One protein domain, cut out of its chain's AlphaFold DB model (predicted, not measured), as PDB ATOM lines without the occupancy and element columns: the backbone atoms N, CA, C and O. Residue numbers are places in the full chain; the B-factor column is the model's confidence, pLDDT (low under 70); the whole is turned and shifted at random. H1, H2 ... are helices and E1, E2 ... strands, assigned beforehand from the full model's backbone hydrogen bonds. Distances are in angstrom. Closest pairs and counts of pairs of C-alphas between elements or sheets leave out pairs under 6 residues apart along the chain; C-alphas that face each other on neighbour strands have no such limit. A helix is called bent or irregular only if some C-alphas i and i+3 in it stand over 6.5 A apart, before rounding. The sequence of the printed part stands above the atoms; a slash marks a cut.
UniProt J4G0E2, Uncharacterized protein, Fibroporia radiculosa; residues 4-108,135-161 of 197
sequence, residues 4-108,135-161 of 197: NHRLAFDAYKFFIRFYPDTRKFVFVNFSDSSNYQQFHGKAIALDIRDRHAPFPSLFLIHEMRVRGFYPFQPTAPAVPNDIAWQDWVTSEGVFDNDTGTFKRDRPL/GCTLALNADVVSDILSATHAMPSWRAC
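AT A GLANCE: This is residues 4 to 108 and 135 to 161 of the 197 residues of an uncharacterized protein of Fibroporia radiculosa (UniProt J4G0E2). At the core is a strand hairpin, E1 and E2, with the long helix H3 packed on E1 and the short helix H2 at the E2 side; H5 meets the first residues of H3, and H6 turns a corner after it. A small second pair of strands, E3 and E4, lies near E2, while H4 and the unnamed residues 92 to 108 lie away from this core. The printed part has 132 residues with six named helices and four named strands, in the order H1 E1 E2 H2 H3 E3 H4 E4 H5 H6; both two-stranded sheets, E1 - E2 and E3 - E4, are antiparallel, and the class is mixed, helices and strands. The whole is compact, with a radius of gyration of the C-alphas of 14.9 A and spans of 45 by 35 by 28 A.

IN THESE COORDINATES: Find C-alpha 4 at (158.340, 146.778, 172.778), where H1, residues 4 to 10, begins. Next come E1, residues 14 to 19, 15.9 A long, and E2, residues 24 to 29, 16.0 A. H2, residues 34 to 39, is irregular: C-alphas 35 and 38 are 7.2 A apart. From C-alpha 56 at (167.615, 166.510, 170.826) H3 runs 20.5 A to residue 69. Then read E3, residues 78 to 80, H4, residues 87 to 91, and, past the cut, E4, residues 135 to 137. H5, residues 142 to 153, measures 16.2 A, and H6, residues 156 to 161, ends at C-alpha 161, (176.893, 167.903, 180.857).

HOW THE PARTS SIT: Start at the hairpin of E1 and E2: N 17 and O 26 are 2.8 A apart, within hydrogen-bond range, as are N 28 and O 15, 2.9 A. Residues 25 to 26 of E2 also pair, antiparallel, with residues 43 to 44. The closest C-alphas of E1 and H3 are those of Phe 15 and Glu 63, 5.4 A; of E2 and H2, Asn 29 and Tyr 36, 5.9 A; of H1 and E1, Phe 9 and Phe 15, 6.7 A. H1 and H3 are near each other. H3, with residues 56 to 57 alone, touches residues 148 to 152 of H5 at a steep tilt of 43 degrees, opposite ways; the C-alphas of Pro 56 and Thr 152 are closest, 5.7 A. H5 and H6 are close but not clearly touching, about perpendicular at 86 degrees, with the C-alphas of Thr 152 and Trp 158 closest, 6.8 A. In E3 and E4, N 136 and O 79 are within hydrogen-bond range at 2.8 A; the closest C-alphas of E2 and E3, Val 28 and Val 79, are 8.0 A apart. H4 is apart from H3 and H5, among others. Every O i to N i+4 pair is within hydrogen-bond range in H1, H3, H4 and H5; H6 has 1 of 2, and H2 has 0 of 2 but 2 of 3 O i to N i+3 pairs.

THE WHOLE: Look for the farthest C-alphas at Phe 72 and Pro 107, 45.4 A apart. Residues 109 to 134 are not printed, and C-alphas 108 and 135 are 34.1 A apart across the cut. The link from H2 to H3, 16 residues, is long. The model's pLDDT is under 70 at residues 106 to 108 and 135 to 138; the mean of the printed part is 88.6.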
ATOM      1  N   ASN A   4     158.515 147.037 174.212       90.81
ATOM      2  CA  ASN A   4     158.340 146.778 172.778       90.81
ATOM      3  C   ASN A   4     158.872 147.925 171.910       90.81
ATOM      4  O   ASN A   4     159.577 147.691 170.930       90.81
ATOM      5  N   HIS A   5     158.582 149.173 172.288       93.00
ATOM      6  CA  HIS A   5     159.094 150.336 171.563       93.00
ATOM      7  C   HIS A   5     160.605 150.495 171.739       93.00
ATOM      8  O   HIS A   5     161.271 150.911 170.799       93.00
ATOM      9  N   ARG A   6     161.160 150.110 172.896       94.38
ATOM     10  CA  ARG A   6     162.610 150.117 173.125       94.38
ATOM     11  C   ARG A   6     163.329 149.154 172.182       94.38
ATOM     12  O   ARG A   6     164.267 149.571 171.513       94.38
ATOM     13  N   LEU A   7     162.848 147.913 172.077       95.56
ATOM     14  CA  LEU A   7     163.409 146.917 171.158       95.56
ATOM     15  C   LEU A   7     163.351 147.392 169.702       95.56
ATOM     16  O   LEU A   7     164.325 147.272 168.966       95.56
ATOM     17  N   ALA A   8     162.226 147.977 169.294       95.75
ATOM     18  CA  ALA A   8     162.054 148.492 167.941       95.75
ATOM     19  C   ALA A   8     162.922 149.729 167.644       95.75
ATOM     20  O   ALA A   8     163.430 149.862 166.529       95.75
ATOM     21  N   PHE A   9     163.136 150.597 168.637       96.62
ATOM     22  CA  PHE A   9     164.050 151.735 168.546       96.62
ATOM     23  C   PHE A   9     165.498 151.269 168.358       96.62
ATOM     24  O   PHE A   9     166.203 151.771 167.484       96.62
ATOM     25  N   ASP A  10     165.931 150.270 169.132       96.25
ATOM     26  CA  ASP A  10     167.283 149.706 169.038       96.25
ATOM     27  C   ASP A  10     167.497 148.906 167.743       96.25
ATOM     28  O   ASP A  10     168.594 148.901 167.193       96.25
ATOM     29  N   ALA A  11     166.436 148.295 167.206       96.38
ATOM     30  CA  ALA A  11     166.424 147.625 165.904       96.38
ATOM     31  C   ALA A  11     166.212 148.581 164.711       96.38
ATOM     32  O   ALA A  11     165.902 148.134 163.601       96.38
ATOM     33  N   TYR A  12     166.334 149.892 164.940       96.56
ATOM     34  CA  TYR A  12     166.257 150.943 163.927       96.56
ATOM     35  C   TYR A  12     164.935 151.001 163.138       96.56
ATOM     36  O   TYR A  12     164.905 151.505 162.023       96.56
ATOM     37  N   LYS A  13     163.817 150.498 163.677       95.94
ATOM     38  CA  LYS A  13     162.529 150.438 162.949       95.94
ATOM     39  C   LYS A  13     161.862 151.805 162.764       95.94
ATOM     40  O   LYS A  13     161.112 152.034 161.822       95.94
ATOM     41  N   PHE A  14     162.136 152.728 163.669       96.38
ATOM     42  CA  PHE A  14     161.633 154.094 163.647       96.38
ATOM     43  C   PHE A  14     162.694 155.004 164.254       96.38
ATOM     44  O   PHE A  14     163.614 154.514 164.906       96.38
ATOM     45  N   PHE A  15     162.547 156.312 164.094       96.25
ATOM     46  CA  PHE A  15     163.331 157.286 164.852       96.25
ATOM     47  C   PHE A  15     162.421 158.318 165.513       96.25
ATOM     48  O   PHE A  15     161.236 158.437 165.198       96.25
ATOM     49  N   ILE A  16     162.995 159.068 166.450       96.19
ATOM     50  CA  ILE A  16     162.357 160.237 167.054       96.19
ATOM     51  C   ILE A  16     163.004 161.486 166.449       96.19
ATOM     52  O   ILE A  16     164.217 161.535 166.254       96.19
ATOM     53  N   ARG A  17     162.199 162.490 166.112       94.38
ATOM     54  CA  ARG A  17     162.644 163.779 165.573       94.38
ATOM     55  C   ARG A  17     162.295 164.892 166.537       94.38
ATOM     56  O   ARG A  17     161.133 165.017 166.898       94.38
ATOM     57  N   PHE A  18     163.253 165.738 166.893       93.75
ATOM     58  CA  PHE A  18     162.918 167.016 167.513       93.75
ATOM     59  C   PHE A  18     162.570 168.042 166.429       93.75
ATOM     60  O   PHE A  18     163.338 168.207 165.484       93.75
ATOM     61  N   TYR A  19     161.425 168.704 166.576       91.19
ATOM     62  CA  TYR A  19     160.983 169.816 165.739       91.19
ATOM     63  C   TYR A  19     161.183 171.127 166.505       91.19
ATOM     64  O   TYR A  19     160.450 171.351 167.475       91.19
ATOM     65  N   PRO A  20     162.149 171.977 166.106       88.19
ATOM     66  CA  PRO A  20     162.449 173.231 166.796       88.19
ATOM     67  C   PRO A  20     161.244 174.169 166.912       88.19
ATOM     68  O   PRO A  20     160.961 174.638 168.013       88.19
ATOM     69  N   ASP A  21     160.483 174.347 165.828       85.75
ATOM     70  CA  ASP A  21     159.365 175.301 165.753       85.75
ATOM     71  C   ASP A  21     158.285 175.031 166.798       85.75
ATOM     72  O   ASP A  21     157.858 175.912 167.543       85.75
ATOM     73  N   THR A  22     157.860 173.772 166.895       87.56
ATOM     74  CA  THR A  22     156.828 173.354 167.847       87.56
ATOM     75  C   THR A  22     157.415 172.877 169.172       87.56
ATOM     76  O   THR A  22     156.663 172.571 170.095       87.56
ATOM     77  N   ARG A  23     158.745 172.754 169.265       89.31
ATOM     78  CA  ARG A  23     159.491 172.146 170.380       89.31
ATOM     79  C   ARG A  23     158.963 170.764 170.785       89.31
ATOM     80  O   ARG A  23     158.924 170.430 171.969       89.31
ATOM     81  N   LYS A  24     158.553 169.960 169.801       92.50
ATOM     82  CA  LYS A  24     157.959 168.626 170.001       92.50
ATOM     83  C   LYS A  24     158.921 167.533 169.557       92.50
ATOM     84  O   LYS A  24     159.674 167.707 168.604       92.50
ATOM     85  N   PHE A  25     158.850 166.387 170.226       94.81
ATOM     86  CA  PHE A  25     159.502 165.158 169.784       94.81
ATOM     87  C   PHE A  25     158.480 164.304 169.051       94.81
ATOM     88  O   PHE A  25     157.454 163.961 169.626       94.81
ATOM     89  N   VAL A  26     158.745 163.968 167.795       95.38
ATOM     90  CA  VAL A  26     157.812 163.287 166.894       95.38
ATOM     91  C   VAL A  26     158.304 161.888 166.592       95.38
ATOM     92  O   VAL A  26     159.480 161.687 166.293       95.38
ATOM     93  N   PHE A  27     157.400 160.919 166.663       96.44
ATOM     94  CA  PHE A  27     157.669 159.547 166.269       96.44
ATOM     95  C   PHE A  27     157.561 159.411 164.745       96.44
ATOM     96  O   PHE A  27     156.527 159.733 164.164       96.44
ATOM     97  N   VAL A  28     158.597 158.888 164.088       95.62
ATOM     98  CA  VAL A  28     158.606 158.674 162.634       95.62
ATOM     99  C   VAL A  28     158.815 157.194 162.336       95.62
ATOM    100  O   VAL A  28     159.929 156.674 162.439       95.62
ATOM    101  N   ASN A  29     157.729 156.511 161.961       95.19
ATOM    102  CA  ASN A  29     157.774 155.150 161.415       95.19
ATOM    103  C   ASN A  29     158.561 155.165 160.099       95.19
ATOM    104  O   ASN A  29     158.039 155.656 159.102       95.19
ATOM    105  N   PHE A  30     159.804 154.680 160.112       94.56
ATOM    106  CA  PHE A  30     160.685 154.704 158.939       94.56
ATOM    107  C   PHE A  30     160.775 153.345 158.244       94.56
ATOM    108  O   PHE A  30     161.000 153.275 157.043       94.56
ATOM    109  N   SER A  31     160.557 152.252 158.982       92.62
ATOM    110  CA  SER A  31     160.511 150.903 158.411       92.62
ATOM    111  C   SER A  31     159.188 150.574 157.717       92.62
ATOM    112  O   SER A  31     159.012 149.426 157.323       92.62
ATOM    113  N   ASP A  32     158.244 151.518 157.675       91.50
ATOM    114  CA  ASP A  32     156.895 151.344 157.123       91.50
ATOM    115  C   ASP A  32     156.134 150.146 157.730       91.50
ATOM    116  O   ASP A  32     155.428 149.388 157.070       91.50
ATOM    117  N   SER A  33     156.318 149.912 159.035       92.81
ATOM    118  CA  SER A  33     155.634 148.803 159.708       92.81
ATOM    119  C   SER A  33     154.215 149.207 160.088       92.81
ATOM    120  O   SER A  33     154.021 150.215 160.770       92.81
ATOM    121  N   SER A  34     153.230 148.379 159.738       94.44
ATOM    122  CA  SER A  34     151.815 148.600 160.071       94.44
ATOM    123  C   SER A  34     151.571 148.812 161.570       94.44
ATOM    124  O   SER A  34     150.779 149.670 161.954       94.44
ATOM    125  N   ASN A  35     152.314 148.107 162.428       93.06
ATOM    126  CA  ASN A  35     152.215 148.219 163.887       93.06
ATOM    127  C   ASN A  35     152.555 149.623 164.417       93.06
ATOM    128  O   ASN A  35     152.109 149.998 165.504       93.06
ATOM    129  N   TYR A  36     153.348 150.393 163.668       93.62
ATOM    130  CA  TYR A  36     153.799 151.727 164.063       93.62
ATOM    131  C   TYR A  36     153.069 152.857 163.339       93.62
ATOM    132  O   TYR A  36     153.290 154.024 163.661       93.62
ATOM    133  N   GLN A  37     152.168 152.531 162.410       93.50
ATOM    134  CA  GLN A  37     151.479 153.529 161.599       93.50
ATOM    135  C   GLN A  37     150.644 154.494 162.443       93.50
ATOM    136  O   GLN A  37     150.643 155.695 162.200       93.50
ATOM    137  N   GLN A  38     150.016 153.986 163.502       93.00
ATOM    138  CA  GLN A  38     149.233 154.791 164.444       93.00
ATOM    139  C   GLN A  38     150.054 155.832 165.229       93.00
ATOM    140  O   GLN A  38     149.477 156.761 165.793       93.00
ATOM    141  N   PHE A  39     151.379 155.674 165.300       94.44
ATOM    142  CA  PHE A  39     152.277 156.592 166.008       94.44
ATOM    143  C   PHE A  39     153.015 157.538 165.058       94.44
ATOM    144  O   PHE A  39     153.544 158.552 165.506       94.44
ATOM    145  N   HIS A  40     153.067 157.216 163.764       95.00
ATOM    146  CA  HIS A  40     153.780 158.009 162.773       95.00
ATOM    147  C   HIS A  40     153.252 159.451 162.728       95.00
ATOM    148  O   HIS A  40     152.051 159.686 162.627       95.00
ATOM    149  N   GLY A  41     154.166 160.414 162.814       94.31
ATOM    150  CA  GLY A  41     153.865 161.840 162.765       94.31
ATOM    151  C   GLY A  41     153.233 162.414 164.036       94.31
ATOM    152  O   GLY A  41     152.922 163.601 164.062       94.31
ATOM    153  N   LYS A  42     153.070 161.617 165.101       94.94
ATOM    154  CA  LYS A  42     152.525 162.088 166.383       94.94
ATOM    155  C   LYS A  42     153.634 162.484 167.352       94.94
ATOM    156  O   LYS A  42     154.674 161.821 167.442       94.94
ATOM    157  N   ALA A  43     153.399 163.549 168.113       95.06
ATOM    158  CA  ALA A  43     154.309 163.975 169.165       95.06
ATOM    159  C   ALA A  43     154.195 163.083 170.410       95.06
ATOM    160  O   ALA A  43     153.100 162.811 170.904       95.06
ATOM    161  N   ILE A  44     155.337 162.648 170.937       94.38
ATOM    162  CA  ILE A  44     155.440 161.852 172.164       94.38
ATOM    163  C   ILE A  44     155.580 162.756 173.388       94.38
ATOM    164  O   ILE A  44     156.128 163.850 173.285       94.38
ATOM    165  N   ALA A  45     155.151 162.277 174.557       92.62
ATOM    166  CA  ALA A  45     155.249 163.001 175.825       92.62
ATOM    167  C   ALA A  45     156.701 163.135 176.328       92.62
ATOM    168  O   ALA A  45     157.127 162.448 177.256       92.62
ATOM    169  N   LEU A  46     157.473 164.006 175.683       91.62
ATOM    170  CA  LEU A  46     158.823 164.383 176.074       91.62
ATOM    171  C   LEU A  46     158.895 165.914 176.110       91.62
ATOM    172  O   LEU A  46     158.730 166.574 175.084       91.62
ATOM    173  N   ASP A  47     159.122 166.484 177.291       89.81
ATOM    174  CA  ASP A  47     159.251 167.932 177.456       89.81
ATOM    175  C   ASP A  47     160.722 168.331 177.417       89.81
ATOM    176  O   ASP A  47     161.475 167.993 178.322       89.81
ATOM    177  N   ILE A  48     161.129 169.106 176.412       88.69
ATOM    178  CA  ILE A  48     162.509 169.604 176.303       88.69
ATOM    179  C   ILE A  48     162.940 170.479 177.494       88.69
ATOM    180  O   ILE A  48     164.130 170.671 177.723       88.69
ATOM    181  N   ARG A  49     161.990 171.036 178.253       85.75
ATOM    182  CA  ARG A  49     162.285 171.834 179.454       85.75
ATOM    183  C   ARG A  49     162.588 170.974 180.675       85.75
ATOM    184  O   ARG A  49     163.016 171.509 181.694       85.75
ATOM    185  N   ASP A  50     162.327 169.672 180.600       85.19
ATOM    186  CA  ASP A  50     162.611 168.772 181.703       85.19
ATOM    187  C   ASP A  50     164.121 168.578 181.859       85.19
ATOM    188  O   ASP A  50     164.830 168.301 180.890       85.19
ATOM    189  N   ARG A  51     164.623 168.674 183.091       81.44
ATOM    190  CA  ARG A  51     166.051 168.481 183.381       81.44
ATOM    191  C   ARG A  51     166.543 167.073 183.032       81.44
ATOM    192  O   ARG A  51     167.738 166.876 182.832       81.44
ATOM    193  N   HIS A  52     165.634 166.099 182.979       84.38
ATOM    194  CA  HIS A  52     165.925 164.715 182.624       84.38
ATOM    195  C   HIS A  52     165.587 164.386 181.167       84.38
ATOM    196  O   HIS A  52     165.718 163.230 180.757       84.38
ATOM    197  N   ALA A  53     165.164 165.370 180.369       88.56
ATOM    198  CA  ALA A  53     164.938 165.149 178.953       88.56
ATOM    199  C   ALA A  53     166.259 164.793 178.245       88.56
ATOM    200  O   ALA A  53     167.273 165.467 178.450       88.56
ATOM    201  N   PRO A  54     166.263 163.760 177.384       91.06
ATOM    202  CA  PRO A  54     167.376 163.496 176.485       91.06
ATOM    203  C   PRO A  54     167.653 164.690 175.569       91.06
ATOM    204  O   PRO A  54     166.725 165.368 175.120       91.06
ATOM    205  N   PHE A  55     168.922 164.898 175.224       93.12
ATOM    206  CA  PHE A  55     169.302 165.922 174.257       93.12
ATOM    207  C   PHE A  55     168.709 165.632 172.868       93.12
ATOM    208  O   PHE A  55     168.891 164.521 172.357       93.12
ATOM    209  N   PRO A  56     168.066 166.618 172.210       93.81
ATOM    210  CA  PRO A  56     167.615 166.510 170.826       93.81
ATOM    211  C   PRO A  56     168.687 165.984 169.867       93.81
ATOM    212  O   PRO A  56     168.392 165.154 169.006       93.81
ATOM    213  N   SER A  57     169.943 166.401 170.052       92.50
ATOM    214  CA  SER A  57     171.080 165.954 169.241       92.50
ATOM    215  C   SER A  57     171.333 164.440 169.299       92.50
ATOM    216  O   SER A  57     171.775 163.859 168.308       92.50
ATOM    217  N   LEU A  58     170.993 163.751 170.396       93.12
ATOM    218  CA  LEU A  58     171.126 162.289 170.478       93.12
ATOM    219  C   LEU A  58     170.174 161.582 169.508       93.12
ATOM    220  O   LEU A  58     170.519 160.551 168.927       93.12
ATOM    221  N   PHE A  59     168.993 162.159 169.284       95.19
ATOM    222  CA  PHE A  59     168.030 161.626 168.327       95.19
ATOM    223  C   PHE A  59     168.446 161.866 166.868       95.19
ATOM    224  O   PHE A  59     168.089 161.061 166.008       95.19
ATOM    225  N   LEU A  60     169.257 162.896 166.583       93.12
ATOM    226  CA  LEU A  60     169.871 163.070 165.258       93.12
ATOM    227  C   LEU A  60     170.793 161.903 164.913       93.12
ATOM    228  O   LEU A  60     170.690 161.324 163.834       93.12
ATOM    229  N   ILE A  61     171.668 161.528 165.850       94.06
ATOM    230  CA  ILE A  61     172.603 160.413 165.659       94.06
ATOM    231  C   ILE A  61     171.826 159.117 165.410       94.06
ATOM    232  O   ILE A  61     172.177 158.339 164.521       94.06
ATOM    233  N   HIS A  62     170.757 158.889 166.176       95.94
ATOM    234  CA  HIS A  62     169.909 157.713 166.002       95.94
ATOM    235  C   HIS A  62     169.222 157.688 164.635       95.94
ATOM    236  O   HIS A  62     169.301 156.674 163.945       95.94
ATOM    237  N   GLU A  63     168.637 158.798 164.185       95.25
ATOM    238  CA  GLU A  63     168.041 158.868 162.848       95.25
ATOM    239  C   GLU A  63     169.063 158.585 161.743       95.25
ATOM    240  O   GLU A  63     168.742 157.858 160.804       95.25
ATOM    241  N   MET A  64     170.294 159.100 161.842       94.25
ATOM    242  CA  MET A  64     171.324 158.810 160.834       94.25
ATOM    243  C   MET A  64     171.617 157.312 160.740       94.25
ATOM    244  O   MET A  64     171.778 156.781 159.642       94.25
ATOM    245  N   ARG A  65     171.604 156.599 161.874       95.62
ATOM    246  CA  ARG A  65     171.730 155.134 161.887       95.62
ATOM    247  C   ARG A  65     170.521 154.447 161.262       95.62
ATOM    248  O   ARG A  65     170.701 153.513 160.487       95.62
ATOM    249  N   VAL A  66     169.310 154.924 161.550       95.50
ATOM    250  CA  VAL A  66     168.080 154.397 160.940       95.50
ATOM    251  C   VAL A  66     168.111 154.555 159.422       95.50
ATOM    252  O   VAL A  66     167.906 153.581 158.706       95.50
ATOM    253  N   ARG A  67     168.462 155.738 158.911       93.50
ATOM    254  CA  ARG A  67     168.606 155.981 157.466       93.50
ATOM    255  C   ARG A  67     169.678 155.097 156.833       93.50
ATOM    256  O   ARG A  67     169.459 154.570 155.750       93.50
ATOM    257  N   GLY A  68     170.794 154.873 157.528       93.94
ATOM    258  CA  GLY A  68     171.828 153.932 157.089       93.94
ATOM    259  C   GLY A  68     171.343 152.478 157.010       93.94
ATOM    260  O   GLY A  68     171.809 151.729 156.156       93.94
ATOM    261  N   PHE A  69     170.388 152.081 157.856       95.00
ATOM    262  CA  PHE A  69     169.796 150.739 157.839       95.00
ATOM    263  C   PHE A  69     168.737 150.562 156.737       95.00
ATOM    264  O   PHE A  69     168.502 149.445 156.280       95.00
ATOM    265  N   TYR A  70     168.117 151.657 156.284       92.25
ATOM    266  CA  TYR A  70     167.105 151.667 155.225       92.25
ATOM    267  C   TYR A  70     167.492 152.653 154.104       92.25
ATOM    268  O   TYR A  70     166.810 153.660 153.908       92.25
ATOM    269  N   PRO A  71     168.562 152.376 153.336       90.50
ATOM    270  CA  PRO A  71     169.141 153.337 152.388       90.50
ATOM    271  C   PRO A  71     168.228 153.689 151.203       90.50
ATOM    272  O   PRO A  71     168.476 154.676 150.517       90.50
ATOM    273  N   PHE A  72     167.189 152.891 150.952       90.75
ATOM    274  CA  PHE A  72     166.246 153.083 149.845       90.75
ATOM    275  C   PHE A  72     164.910 153.702 150.274       90.75
ATOM    276  O   PHE A  72     164.039 153.907 149.433       90.75
ATOM    277  N   GLN A  73     164.722 153.972 151.569       88.62
ATOM    278  CA  GLN A  73     163.542 154.691 152.043       88.62
ATOM    279  C   GLN A  73     163.659 156.191 151.722       88.62
ATOM    280  O   GLN A  73     164.777 156.708 151.610       88.62
ATOM    281  N   PRO A  74     162.533 156.917 151.595       85.12
ATOM    282  CA  PRO A  74     162.546 158.350 151.343       85.12
ATOM    283  C   PRO A  74     163.403 159.106 152.358       85.12
ATOM    284  O   PRO A  74     163.272 158.941 153.571       85.12
ATOM    285  N   THR A  75     164.252 160.006 151.865       80.12
ATOM    286  CA  THR A  75     165.101 160.859 152.710       80.12
ATOM    287  C   THR A  75     164.309 161.920 153.468       80.12
ATOM    288  O   THR A  75     164.846 162.565 154.366       80.12
ATOM    289  N   ALA A  76     163.041 162.119 153.147       82.50
ATOM    290  CA  ALA A  76     162.207 163.063 153.856       82.50
ATOM    291  C   ALA A  76     160.797 162.486 154.010       82.50
ATOM    292  O   ALA A  76     159.932 162.732 153.168       82.50
ATOM    293  N   PRO A  77     160.574 161.656 155.047       83.25
ATOM    294  CA  PRO A  77     159.258 161.095 155.306       83.25
ATOM    295  C   PRO A  77     158.250 162.224 155.545       83.25
ATOM    296  O   PRO A  77     158.570 163.236 156.175       83.25
ATOM    297  N   ALA A  78     157.044 162.056 155.008       86.69
ATOM    298  CA  ALA A  78     155.969 163.024 155.166       86.69
ATOM    299  C   ALA A  78     155.449 162.999 156.605       86.69
ATOM    300  O   ALA A  78     155.153 161.934 157.132       86.69
ATOM    301  N   VAL A  79     155.302 164.163 157.229       86.62
ATOM    302  CA  VAL A  79     154.717 164.321 158.567       86.62
ATOM    303  C   VAL A  79     153.596 165.362 158.481       86.62
ATOM    304  O   VAL A  79     153.732 166.312 157.713       86.62
ATOM    305  N   PRO A  80     152.476 165.227 159.214       85.12
ATOM    306  CA  PRO A  80     151.414 166.232 159.190       85.12
ATOM    307  C   PRO A  80     151.920 167.631 159.570       85.12
ATOM    308  O   PRO A  80     152.744 167.768 160.473       85.12
ATOM    309  N   ASN A  81     151.392 168.670 158.912       79.88
ATOM    310  CA  ASN A  81     151.723 170.066 159.235       79.88
ATOM    311  C   ASN A  81     151.341 170.442 160.674       79.88
ATOM    312  O   ASN A  81     152.081 171.156 161.350       79.88
ATOM    313  N   ASP A  82     150.195 169.950 161.147       87.19
ATOM    314  CA  ASP A  82     149.776 170.097 162.537       87.19
ATOM    315  C   ASP A  82     150.183 168.852 163.331       87.19
ATOM    316  O   ASP A  82     149.517 167.813 163.307       87.19
ATOM    317  N   ILE A  83     151.339 168.940 163.994       89.00
ATOM    318  CA  ILE A  83     151.886 167.848 164.799       89.00
ATOM    319  C   ILE A  83     151.038 167.705 166.068       89.00
ATOM    320  O   ILE A  83     151.313 168.321 167.109       89.00
ATOM    321  N   ALA A  84     150.020 166.854 165.994       92.62
ATOM    322  CA  ALA A  84     149.195 166.492 167.133       92.62
ATOM    323  C   ALA A  84     149.998 165.691 168.173       92.62
ATOM    324  O   ALA A  84     150.925 164.941 167.847       92.62
ATOM    325  N   TRP A  85     149.628 165.831 169.445       94.00
ATOM    326  CA  TRP A  85     150.097 164.919 170.487       94.00
ATOM    327  C   TRP A  85     149.540 163.514 170.257       94.00
ATOM    328  O   TRP A  85     148.481 163.346 169.653       94.00
ATOM    329  N   GLN A  86     150.249 162.498 170.743       93.31
ATOM    330  CA  GLN A  86     149.725 161.137 170.741       93.31
ATOM    331  C   GLN A  86     148.412 161.087 171.551       93.31
ATOM    332  O   GLN A  86     148.338 161.647 172.639       93.31
ATOM    333  N   ASP A  87     147.404 160.407 171.008       90.38
ATOM    334  CA  ASP A  87     146.064 160.170 171.564       90.38
ATOM    335  C   ASP A  87     145.978 159.988 173.095       90.38
ATOM    336  O   ASP A  87     145.134 160.614 173.725       90.38
ATOM    337  N   TRP A  88     146.838 159.178 173.724       89.56
ATOM    338  CA  TRP A  88     146.840 158.963 175.175       89.56
ATOM    339  C   TRP A  88     147.289 160.207 175.949       89.56
ATOM    340  O   TRP A  88     146.798 160.462 177.042       89.56
ATOM    341  N   VAL A  89     148.173 161.032 175.376       89.25
ATOM    342  CA  VAL A  89     148.649 162.280 175.999       89.25
ATOM    343  C   VAL A  89     147.501 163.273 176.153       89.25
ATOM    344  O   VAL A  89     147.406 163.957 177.175       89.25
ATOM    345  N   THR A  90     146.621 163.342 175.152       87.75
ATOM    346  CA  THR A  90     145.417 164.176 175.185       87.75
ATOM    347  C   THR A  90     144.289 163.517 175.973       87.75
ATOM    348  O   THR A  90     143.671 164.196 176.790       87.75
ATOM    349  N   SER A  91     144.034 162.215 175.802       88.25
ATOM    350  CA  SER A  91     142.914 161.533 176.471       88.25
ATOM    351  C   SER A  91     143.104 161.385 177.979       88.25
ATOM    352  O   SER A  91     142.140 161.492 178.729       88.25
ATOM    353  N   GLU A  92     144.335 161.159 178.440       88.75
ATOM    354  CA  GLU A  92     144.661 161.095 179.871       88.75
ATOM    355  C   GLU A  92     144.915 162.492 180.465       88.75
ATOM    356  O   GLU A  92     145.179 162.641 181.657       88.75
ATOM    357  N   GLY A  93     144.824 163.542 179.639       85.94
ATOM    358  CA  GLY A  93     145.002 164.927 180.058       85.94
ATOM    359  C   GLY A  93     146.388 165.204 180.634       85.94
ATOM    360  O   GLY A  93     146.500 166.034 181.534       85.94
ATOM    361  N   VAL A  94     147.424 164.509 180.156       88.88
ATOM    362  CA  VAL A  94     148.815 164.651 180.624       88.88
ATOM    363  C   VAL A  94     149.410 165.978 180.159       88.88
ATOM    364  O   VAL A  94     150.241 166.566 180.848       88.88
ATOM    365  N   PHE A  95     148.969 166.467 179.001       89.00
ATOM    366  CA  PHE A  95     149.335 167.775 178.477       89.00
ATOM    367  C   PHE A  95     148.185 168.767 178.647       89.00
ATOM    368  O   PHE A  95     147.043 168.489 178.284       89.00
ATOM    369  N   ASP A  96     148.503 169.929 179.197       87.00
ATOM    370  CA  ASP A  96     147.614 171.073 179.283       87.00
ATOM    371  C   ASP A  96     147.822 171.966 178.052       87.00
ATOM    372  O   ASP A  96     148.879 172.582 177.871       87.00
ATOM    373  N   ASN A  97     146.802 172.007 177.191       83.88
ATOM    374  CA  ASN A  97     146.820 172.798 175.965       83.88
ATOM    375  C   ASN A  97     146.772 174.306 176.231       83.88
ATOM    376  O   ASN A  97     147.336 175.057 175.438       83.88
ATOM    377  N   ASP A  98     146.161 174.745 177.333       84.00
ATOM    378  CA  ASP A  98     145.992 176.169 177.635       84.00
ATOM    379  C   ASP A  98     147.330 176.785 178.055       84.00
ATOM    380  O   ASP A  98     147.700 177.882 177.632       84.00
ATOM    381  N   THR A  99     148.105 176.049 178.855       82.94
ATOM    382  CA  THR A  99     149.429 176.492 179.321       82.94
ATOM    383  C   THR A  99     150.576 176.041 178.416       82.94
ATOM    384  O   THR A  99     151.688 176.578 178.497       82.94
ATOM    385  N   GLY A 100     150.345 175.056 177.546       83.44
ATOM    386  CA  GLY A 100     151.386 174.427 176.738       83.44
ATOM    387  C   GLY A 100     152.404 173.663 177.592       83.44
ATOM    388  O   GLY A 100     153.617 173.694 177.328       83.44
ATOM    389  N   THR A 101     151.947 173.039 178.679       85.81
ATOM    390  CA  THR A 101     152.811 172.351 179.643       85.81
ATOM    391  C   THR A 101     152.311 170.955 179.976       85.81
ATOM    392  O   THR A 101     151.122 170.664 179.920       85.81
ATOM    393  N   PHE A 102     153.240 170.064 180.313       88.50
ATOM    394  CA  PHE A 102     152.874 168.774 180.886       88.50
ATOM    395  C   PHE A 102     152.489 168.961 182.347       88.50
ATOM    396  O   PHE A 102     153.203 169.648 183.088       88.50
ATOM    397  N   LYS A 103     151.400 168.312 182.762       86.62
ATOM    398  CA  LYS A 103     151.019 168.214 184.167       86.62
ATOM    399  C   LYS A 103     152.114 167.463 184.911       86.62
ATOM    400  O   LYS A 103     152.559 166.399 184.483       86.62
ATOM    401  N   ARG A 104     152.573 168.046 186.010       78.19
ATOM    402  CA  ARG A 104     153.635 167.492 186.844       78.19
ATOM    403  C   ARG A 104     153.233 167.612 188.298       78.19
ATOM    404  O   ARG A 104     152.752 168.659 188.717       78.19
ATOM    405  N   ASP A 105     153.545 166.577 189.067       72.81
ATOM    406  CA  ASP A 105     153.392 166.606 190.523       72.81
ATOM    407  C   ASP A 105     154.433 167.517 191.194       72.81
ATOM    408  O   ASP A 105     154.281 167.902 192.352       72.81
ATOM    409  N   ARG A 106     155.516 167.862 190.478       67.56
ATOM    410  CA  ARG A 106     156.599 168.726 190.964       67.56
ATOM    411  C   ARG A 106     156.755 169.973 190.087       67.56
ATOM    412  O   ARG A 106     156.755 169.838 188.860       67.56
ATOM    413  N   PRO A 107     156.935 171.163 190.690       62.81
ATOM    414  CA  PRO A 107     157.282 172.372 189.951       62.81
ATOM    415  C   PRO A 107     158.590 172.183 189.176       62.81
ATOM    416  O   PRO A 107     159.493 171.487 189.638       62.81
ATOM    417  N   LEU A 108     158.701 172.824 188.011       63.72
ATOM    418  CA  LEU A 108     159.999 173.001 187.362       63.72
ATOM    419  C   LEU A 108     160.879 173.853 188.288       63.72
ATOM    420  O   LEU A 108     160.414 174.879 188.788       63.72
ATOM    421  N   GLY A 135     151.061 167.443 154.035       51.47
ATOM    422  CA  GLY A 135     152.252 166.954 154.728       51.47
ATOM    423  C   GLY A 135     153.434 167.918 154.591       51.47
ATOM    424  O   GLY A 135     153.701 168.417 153.501       51.47
ATOM    425  N   CYS A 136     154.163 168.135 155.685       62.75
ATOM    426  CA  CYS A 136     155.491 168.736 155.691       62.75
ATOM    427  C   CYS A 136     156.532 167.635 155.453       62.75
ATOM    428  O   CYS A 136     156.482 166.554 156.050       62.75
ATOM    429  N   THR A 137     157.481 167.902 154.565       64.69
ATOM    430  CA  THR A 137     158.554 166.979 154.198       64.69
ATOM    431  C   THR A 137     159.705 167.105 155.200       64.69
ATOM    432  O   THR A 137     160.290 168.174 155.349       64.69
ATOM    433  N   LEU A 138     160.055 166.017 155.899       67.69
ATOM    434  CA  LEU A 138     161.104 166.019 156.928       67.69
ATOM    435  C   LEU A 138     162.527 165.980 156.329       67.69
ATOM    436  O   LEU A 138     163.244 164.980 156.443       67.69
ATOM    437  N   ALA A 139     162.948 167.058 155.671       78.81
ATOM    438  CA  ALA A 139     164.320 167.184 155.190       78.81
ATOM    439  C   ALA A 139     165.276 167.504 156.353       78.81
ATOM    440  O   ALA A 139     165.053 168.443 157.114       78.81
ATOM    441  N   LEU A 140     166.366 166.738 156.487       84.38
ATOM    442  CA  LEU A 140     167.449 167.067 157.415       84.38
ATOM    443  C   LEU A 140     168.539 167.849 156.676       84.38
ATOM    444  O   LEU A 140     169.415 167.255 156.050       84.38
ATOM    445  N   ASN A 141     168.461 169.175 156.736       87.25
ATOM    446  CA  ASN A 141     169.454 170.084 156.162       87.25
ATOM    447  C   ASN A 141     170.309 170.745 157.262       87.25
ATOM    448  O   ASN A 141     170.094 170.519 158.456       87.25
ATOM    449  N   ALA A 142     171.307 171.533 156.855       88.19
ATOM    450  CA  ALA A 142     172.242 172.179 157.775       88.19
ATOM    451  C   ALA A 142     171.546 173.125 158.769       88.19
ATOM    452  O   ALA A 142     171.916 173.141 159.943       88.19
ATOM    453  N   ASP A 143     170.516 173.844 158.323       89.00
ATOM    454  CA  ASP A 143     169.775 174.795 159.153       89.00
ATOM    455  C   ASP A 143     168.991 174.062 160.247       89.00
ATOM    456  O   ASP A 143     169.151 174.355 161.429       89.00
ATOM    457  N   VAL A 144     168.268 172.997 159.884       88.56
ATOM    458  CA  VAL A 144     167.546 172.146 160.846       88.56
ATOM    459  C   VAL A 144     168.508 171.517 161.857       88.56
ATOM    460  O   VAL A 144     168.205 171.445 163.050       88.56
ATOM    461  N   VAL A 145     169.686 171.063 161.416       90.81
ATOM    462  CA  VAL A 145     170.717 170.544 162.330       90.81
ATOM    463  C   VAL A 145     171.195 171.641 163.282       90.81
ATOM    464  O   VAL A 145     171.278 171.396 164.487       90.81
ATOM    465  N   SER A 146     171.469 172.844 162.772       91.62
ATOM    466  CA  SER A 146     171.873 174.004 163.575       91.62
ATOM    467  C   SER A 146     170.821 174.369 164.623       91.62
ATOM    468  O   SER A 146     171.155 174.591 165.790       91.62
ATOM    469  N   ASP A 147     169.541 174.344 164.258       90.94
ATOM    470  CA  ASP A 147     168.439 174.640 165.172       90.94
ATOM    471  C   ASP A 147     168.301 173.583 166.270       90.94
ATOM    472  O   ASP A 147     168.116 173.909 167.444       90.94
ATOM    473  N   ILE A 148     168.457 172.302 165.925       92.06
ATOM    474  CA  ILE A 148     168.426 171.203 166.900       92.06
ATOM    475  C   ILE A 148     169.623 171.286 167.862       92.06
ATOM    476  O   ILE A 148     169.474 171.035 169.067       92.06
ATOM    477  N   LEU A 149     170.805 171.659 167.367       92.69
ATOM    478  CA  LEU A 149     171.982 171.899 168.203       92.69
ATOM    479  C   LEU A 149     171.777 173.110 169.111       92.69
ATOM    480  O   LEU A 149     172.043 173.025 170.307       92.69
ATOM    481  N   SER A 150     171.222 174.197 168.584       91.38
ATOM    482  CA  SER A 150     170.884 175.391 169.359       91.38
ATOM    483  C   SER A 150     169.884 175.071 170.470       91.38
ATOM    484  O   SER A 150     170.093 175.454 171.623       91.38
ATOM    485  N   ALA A 151     168.845 174.289 170.167       90.56
ATOM    486  CA  ALA A 151     167.882 173.814 171.154       90.56
ATOM    487  C   ALA A 151     168.533 172.915 172.215       90.56
ATOM    488  O   ALA A 151     168.204 173.032 173.392       90.56
ATOM    489  N   THR A 152     169.481 172.060 171.816       90.88
ATOM    490  CA  THR A 152     170.262 171.234 172.747       90.88
ATOM    491  C   THR A 152     171.110 172.102 173.673       90.88
ATOM    492  O   THR A 152     171.057 171.932 174.886       90.88
ATOM    493  N   HIS A 153     171.850 173.070 173.128       89.38
ATOM    494  CA  HIS A 153     172.705 173.968 173.908       89.38
ATOM    495  C   HIS A 153     171.915 174.865 174.864       89.38
ATOM    496  O   HIS A 153     172.437 175.297 175.892       89.38
ATOM    497  N   ALA A 154     170.652 175.137 174.531       88.69
ATOM    498  CA  ALA A 154     169.740 175.847 175.404       88.69
ATOM    499  C   ALA A 154     169.235 174.980 176.569       88.69
ATOM    500  O   ALA A 154     168.714 175.542 177.518       88.69
ATOM    501  N   MET A 155     169.364 173.652 176.568       85.31
ATOM    502  CA  MET A 155     168.802 172.844 177.656       85.31
ATOM    503  C   MET A 155     169.489 173.119 179.004       85.31
ATOM    504  O   MET A 155     170.715 173.228 179.052       85.31
ATOM    505  N   PRO A 156     168.747 173.134 180.130       80.00
ATOM    506  CA  PRO A 156     169.342 173.319 181.457       80.00
ATOM    507  C   PRO A 156     170.425 172.280 181.779       80.00
ATOM    508  O   PRO A 156     171.474 172.602 182.334       80.00
ATOM    509  N   SER A 157     170.199 171.031 181.368       84.00
ATOM    510  CA  SER A 157     171.129 169.916 181.559       84.00
ATOM    511  C   SER A 157     172.375 169.991 180.671       84.00
ATOM    512  O   SER A 157     173.359 169.314 180.961       84.00
ATOM    513  N   TRP A 158     172.388 170.830 179.627       85.00
ATOM    514  CA  TRP A 158     173.550 170.970 178.748       85.00
ATOM    515  C   TRP A 158     174.757 171.558 179.477       85.00
ATOM    516  O   TRP A 158     175.870 171.068 179.313       85.00
ATOM    517  N   ARG A 159     174.548 172.576 180.322       76.19
ATOM    518  CA  ARG A 159     175.638 173.192 181.099       76.19
ATOM    519  C   ARG A 159     176.259 172.211 182.085       76.19
ATOM    520  O   ARG A 159     177.479 172.136 182.153       76.19
ATOM    521  N   ALA A 160     175.430 171.433 182.781       76.75
ATOM    522  CA  ALA A 160     175.905 170.361 183.652       76.75
ATOM    523  C   ALA A 160     176.714 169.325 182.856       76.75
ATOM    524  O   ALA A 160     177.859 169.062 183.195       76.75
ATOM    525  N   CYS A 161     176.187 168.850 181.722       79.44
ATOM    526  CA  CYS A 161     176.893 167.903 180.857       79.44
ATOM    527  C   CYS A 161     178.222 168.451 180.312       79.44
ATOM    528  O   CYS A 161     179.188 167.705 180.181       79.44
TER     529      CYS A 161